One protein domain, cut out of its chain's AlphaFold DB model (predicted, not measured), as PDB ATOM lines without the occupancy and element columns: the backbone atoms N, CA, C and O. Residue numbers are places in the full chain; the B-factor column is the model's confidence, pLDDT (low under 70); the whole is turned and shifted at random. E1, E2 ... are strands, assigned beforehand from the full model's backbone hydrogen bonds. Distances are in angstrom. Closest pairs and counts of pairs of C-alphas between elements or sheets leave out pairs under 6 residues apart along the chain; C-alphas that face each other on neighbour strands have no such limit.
ATOM      1  N   ILE A   9     327.013 353.770 258.987       78.94
ATOM      2  CA  ILE A   9     327.604 354.466 257.844       78.94
ATOM      3  C   ILE A   9     328.555 353.500 257.140       78.94
ATOM      4  O   ILE A   9     329.547 353.058 257.721       78.94
ATOM      5  N   LYS A  10     328.267 353.181 255.878       86.88
ATOM      6  CA  LYS A  10     329.137 352.368 255.022       86.88
ATOM      7  C   LYS A  10     329.644 353.208 253.866       86.88
ATOM      8  O   LYS A  10     328.872 353.902 253.214       86.88
ATOM      9  N   GLU A  11     330.932 353.125 253.579       89.50
ATOM     10  CA  GLU A  11     331.460 353.651 252.324       89.50
ATOM     11  C   GLU A  11     331.235 352.629 251.211       89.50
ATOM     12  O   GLU A  11     331.436 351.430 251.407       89.50
ATOM     13  N   PHE A  12     330.835 353.099 250.034       87.94
ATOM     14  CA  PHE A  12     330.745 352.274 248.836       87.94
ATOM     15  C   PHE A  12     331.363 352.997 247.645       87.94
ATOM     16  O   PHE A  12     331.378 354.227 247.579       87.94
ATOM     17  N   THR A  13     331.880 352.219 246.697       91.81
ATOM     18  CA  THR A  13     332.401 352.738 245.430       91.81
ATOM     19  C   THR A  13     331.495 352.332 244.285       91.81
ATOM     20  O   THR A  13     331.007 351.203 244.273       91.81
ATOM     21  N   PHE A  14     331.326 353.213 243.310       89.38
ATOM     22  CA  PHE A  14     330.544 352.966 242.104       89.38
ATOM     23  C   PHE A  14     331.275 353.522 240.885       89.38
ATOM     24  O   PHE A  14     332.068 354.456 241.004       89.38
ATOM     25  N   ASP A  15     330.995 352.956 239.717       93.81
ATOM     26  CA  ASP A  15     331.546 353.442 238.459       93.81
ATOM     27  C   ASP A  15     330.526 354.324 237.741       93.81
ATOM     28  O   ASP A  15     329.346 353.987 237.633       93.81
ATOM     29  N   VAL A  16     330.997 355.455 237.227       92.94
ATOM     30  CA  VAL A  16     330.241 356.353 236.358       92.94
ATOM     31  C   VAL A  16     330.815 356.217 234.961       92.94
ATOM     32  O   VAL A  16     331.989 356.501 234.733       92.94
ATOM     33  N   VAL A  17     329.985 355.780 234.018       96.31
ATOM     34  CA  VAL A  17     330.373 355.644 232.614       96.31
ATOM     35  C   VAL A  17     329.688 356.709 231.772       96.31
ATOM     36  O   VAL A  17     328.484 356.942 231.884       96.31
ATOM     37  N   LYS A  18     330.458 357.349 230.899       96.69
ATOM     38  CA  LYS A  18     329.948 358.207 229.834       96.69
ATOM     39  C   LYS A  18     329.904 357.384 228.563       96.69
ATOM     40  O   LYS A  18     330.914 356.796 228.179       96.69
ATOM     41  N   VAL A  19     328.754 357.365 227.904       97.31
ATOM     42  CA  VAL A  19     328.572 356.668 226.629       97.31
ATOM     43  C   VAL A  19     328.416 357.658 225.480       97.31
ATOM     44  O   VAL A  19     327.967 358.788 225.675       97.31
ATOM     45  N   ASN A  20     328.801 357.250 224.272       97.00
ATOM     46  CA  ASN A  20     328.481 357.984 223.051       97.00
ATOM     47  C   ASN A  20     327.044 357.689 222.577       97.00
ATOM     48  O   ASN A  20     326.314 356.900 223.178       97.00
ATOM     49  N   SER A  21     326.642 358.295 221.459       97.12
ATOM     50  CA  SER A  21     325.314 358.098 220.857       97.12
ATOM     51  C   SER A  21     325.026 356.664 220.396       97.12
ATOM     52  O   SER A  21     323.874 356.330 220.142       97.12
ATOM     53  N   GLN A  22     326.050 355.817 220.289       97.50
ATOM     54  CA  GLN A  22     325.943 354.403 219.922       97.50
ATOM     55  C   GLN A  22     325.935 353.488 221.160       97.50
ATOM     56  O   GLN A  22     325.946 352.268 221.020       97.50
ATOM     57  N   GLY A  23     325.936 354.056 222.373       95.06
ATOM     58  CA  GLY A  23     325.953 353.308 223.631       95.06
ATOM     59  C   GLY A  23     327.327 352.756 224.019       95.06
ATOM     60  O   GLY A  23     327.426 351.971 224.957       95.06
ATOM     61  N   GLN A  24     328.397 353.150 223.326       97.94
ATOM     62  CA  GLN A  24     329.754 352.712 223.654       97.94
ATOM     63  C   GLN A  24     330.333 353.591 224.758       97.94
ATOM     64  O   GLN A  24     330.232 354.817 224.683       97.94
ATOM     65  N   ILE A  25     330.974 352.976 225.752       97.62
ATOM     66  CA  ILE A  25     331.658 353.691 226.835       97.62
ATOM     67  C   ILE A  25     332.847 354.461 226.248       97.62
ATOM     68  O   ILE A  25     333.731 353.869 225.632       97.62
ATOM     69  N   VAL A  26     332.859 355.777 226.445       97.88
ATOM     70  CA  VAL A  26     333.945 356.678 226.030       97.88
ATOM     71  C   VAL A  26     334.769 357.187 227.209       97.88
ATOM     72  O   VAL A  26     335.937 357.512 227.029       97.88
ATOM     73  N   GLU A  27     334.197 357.228 228.415       97.38
ATOM     74  CA  GLU A  27     334.900 357.576 229.656       97.38
ATOM     75  C   GLU A  27     334.333 356.744 230.816       97.38
ATOM     76  O   GLU A  27     333.138 356.442 230.842       97.38
ATOM     77  N   GLN A  28     335.178 356.403 231.788       96.62
ATOM     78  CA  GLN A  28     334.782 355.765 233.042       96.62
ATOM     79  C   GLN A  28     335.519 356.445 234.193       96.62
ATOM     80  O   GLN A  28     336.737 356.624 234.137       96.62
ATOM     81  N   SER A  29     334.793 356.821 235.238       95.31
ATOM     82  CA  SER A  29     335.354 357.353 236.476       95.31
ATOM     83  C   SER A  29     334.814 356.584 237.674       95.31
ATOM     84  O   SER A  29     333.717 356.026 237.632       95.31
ATOM     85  N   ARG A  30     335.602 356.530 238.749       94.25
ATOM     86  CA  ARG A  30     335.226 355.841 239.984       94.25
ATOM     87  C   ARG A  30     334.808 356.862 241.031       94.25
ATOM     88  O   ARG A  30     335.603 357.717 241.413       94.25
ATOM     89  N   GLY A  31     333.567 356.764 241.482       89.12
ATOM     90  CA  GLY A  31     333.018 357.535 242.588       89.12
ATOM     91  C   GLY A  31     333.071 356.753 243.899       89.12
ATOM     92  O   GLY A  31     333.076 355.520 243.915       89.12
ATOM     93  N   GLN A  32     333.085 357.482 245.009       89.31
ATOM     94  CA  GLN A  32     332.894 356.934 246.345       89.31
ATOM     95  C   GLN A  32     331.856 357.781 247.070       89.31
ATOM     96  O   GLN A  32     331.850 359.004 246.932       89.31
ATOM     97  N   ASN A  33     330.976 357.138 247.831       89.50
ATOM     98  CA  ASN A  33     330.017 357.852 248.653       89.50
ATOM     99  C   ASN A  33     329.673 357.094 249.935       89.50
ATOM    100  O   ASN A  33     330.074 355.942 250.125       89.50
ATOM    101  N   LYS A  34     328.941 357.761 250.827       87.88
ATOM    102  CA  LYS A  34     328.460 357.182 252.081       87.88
ATOM    103  C   LYS A  34     327.032 356.694 251.912       87.88
ATOM    104  O   LYS A  34     326.190 357.387 251.354       87.88
ATOM    105  N   TYR A  35     326.780 355.507 252.422       86.06
ATOM    106  CA  TYR A  35     325.497 354.838 252.441       86.06
ATOM    107  C   TYR A  35     325.064 354.640 253.891       86.06
ATOM    108  O   TYR A  35     325.885 354.308 254.752       86.06
ATOM    109  N   PHE A  36     323.785 354.873 254.156       86.81
ATOM    110  CA  PHE A  36     323.168 354.768 255.465       86.81
ATOM    111  C   PHE A  36     321.937 353.860 255.389       86.81
ATOM    112  O   PHE A  36     321.155 353.946 254.446       86.81
ATOM    113  N   VAL A  37     321.783 352.984 256.382       87.38
ATOM    114  CA  VAL A  37     320.637 352.079 256.518       87.38
ATOM    115  C   VAL A  37     319.973 352.318 257.859       87.38
ATOM    116  O   VAL A  37     320.621 352.175 258.899       87.38
ATOM    117  N   GLU A  38     318.683 352.623 257.829       85.12
ATOM    118  CA  GLU A  38     317.851 352.769 259.014       85.12
ATOM    119  C   GLU A  38     316.749 351.706 259.027       85.12
ATOM    120  O   GLU A  38     315.955 351.605 258.096       85.12
ATOM    121  N   ASP A  39     316.688 350.918 260.098       88.69
ATOM    122  CA  ASP A  39     315.560 350.021 260.362       88.69
ATOM    123  C   ASP A  39     314.421 350.819 261.016       88.69
ATOM    124  O   ASP A  39     314.554 351.294 262.153       88.69
ATOM    125  N   LEU A  40     313.302 350.950 260.301       90.44
ATOM    126  CA  LEU A  40     312.100 351.652 260.758       90.44
ATOM    127  C   LEU A  40     311.148 350.736 261.554       90.44
ATOM    128  O   LEU A  40     310.111 351.192 262.039       90.44
ATOM    129  N   GLY A  41     311.502 349.461 261.733       90.25
ATOM    130  CA  GLY A  41     310.662 348.420 262.311       90.25
ATOM    131  C   GLY A  41     309.689 347.820 261.294       90.25
ATOM    132  O   GLY A  41     309.570 348.280 260.162       90.25
ATOM    133  N   ASN A  42     308.965 346.775 261.707       92.12
ATOM    134  CA  ASN A  42     307.976 346.078 260.868       92.12
ATOM    135  C   ASN A  42     308.529 345.611 259.508       92.12
ATOM    136  O   ASN A  42     307.819 345.671 258.509       92.12
ATOM    137  N   GLU A  43     309.794 345.177 259.474       91.56
ATOM    138  CA  GLU A  43     310.484 344.727 258.252       91.56
ATOM    139  C   GLU A  43     310.659 345.828 257.186       91.56
ATOM    140  O   GLU A  43     310.967 345.540 256.030       91.56
ATOM    141  N   ILE A  44     310.499 347.100 257.569       91.62
ATOM    142  CA  ILE A  44     310.725 348.254 256.698       91.62
ATOM    143  C   ILE A  44     312.115 348.826 256.966       91.62
ATOM    144  O   ILE A  44     312.424 349.272 258.071       91.62
ATOM    145  N   THR A  45     312.918 348.894 255.908       90.44
ATOM    146  CA  THR A  45     314.266 349.466 255.933       90.44
ATOM    147  C   THR A  45     314.331 350.678 255.013       90.44
ATOM    148  O   THR A  45     313.896 350.617 253.863       90.44
ATOM    149  N   LEU A  46     314.890 351.776 255.511       88.06
ATOM    150  CA  LEU A  46     315.190 352.972 254.738       88.06
ATOM    151  C   LEU A  46     316.674 352.983 254.361       88.06
ATOM    152  O   LEU A  46     317.553 353.026 255.219       88.06
ATOM    153  N   GLU A  47     316.938 352.955 253.060       87.75
ATOM    154  CA  GLU A  47     318.281 353.018 252.488       87.75
ATOM    155  C   GLU A  47     318.556 354.418 251.933       87.75
ATOM    156  O   GLU A  47     317.771 354.959 251.154       87.75
ATOM    157  N   MET A  48     319.678 355.016 252.323       88.69
ATOM    158  CA  MET A  48     320.041 356.386 251.977       88.69
ATOM    159  C   MET A  48     321.468 356.463 251.449       88.69
ATOM    160  O   MET A  48     322.368 355.773 251.920       88.69
ATOM    161  N   VAL A  49     321.694 357.361 250.495       86.44
ATOM    162  CA  VAL A  49     323.023 357.696 249.979       86.44
ATOM    163  C   VAL A  49     323.268 359.172 250.261       86.44
ATOM    164  O   VAL A  49     322.462 360.023 249.893       86.44
ATOM    165  N   SER A  50     324.378 359.476 250.929       85.06
ATOM    166  CA  SER A  50     324.847 360.847 251.104       85.06
ATOM    167  C   SER A  50     325.106 361.449 249.732       85.06
ATOM    168  O   SER A  50     325.642 360.781 248.863       85.06
TER     169      SER A  50
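This is residues 9 to 50 of the 61 residues of an uncharacterized protein of Mastigocoleus testarum BC008 (UniProt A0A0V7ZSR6). Two antiparallel hairpins share one long, bent strand, E2, and point away from each other along it, making a narrow, arched ribbon with a turn at each far end. E1 runs beside E2 from residue 25 to residue 36, and the shorter E3 runs along the other side of E2 from residue 34 to residue 41. The printed part has 42 residues, with three named strands in the order E1, E2, E3 along the chain and also across the sheet, all antiparallel, and no named helix; the class is all strand. It is extended, with a radius of gyration of the C-alphas of 15.6 A, and its C-alphas span 45 by 19 by 11 A, a rod.

E2, residues 25 to 41, is 41.6 A long and bends by 67 degrees at residue 28. E1, residues 9 to 19, is 31.3 A long and begins at C-alpha 9 at (327.604, 354.466, 257.844). E3, residues 44 to 49, is 16.9 A long and ends at C-alpha 49 at (323.023, 357.696, 249.979).

The strands form a meander, each the antiparallel neighbour of the one before. E2 is the inner strand, and E1 and E3 are edge strands. E1 and E2 form a hairpin at 148 degrees between directions; C-alphas 13 and 32 face each other at 4.3 A, and N 16 and O 29 are within hydrogen-bond range at 2.8 A. E2 and E3 form a hairpin at 144 degrees; C-alphas 35 and 49 face each other at 4.5 A, and N 36 and O 48 are within range at 2.8 A. The sheet is twisted, its C-alphas lying up to 4.1 A off its best plane.

The C-alphas of Gln 22 and Asn 42, the two farthest apart, are 45.5 A apart. Both links are tight, and the printed part has no cut. The mean pLDDT of the printed part is 91.4, and no printed residue is under 70.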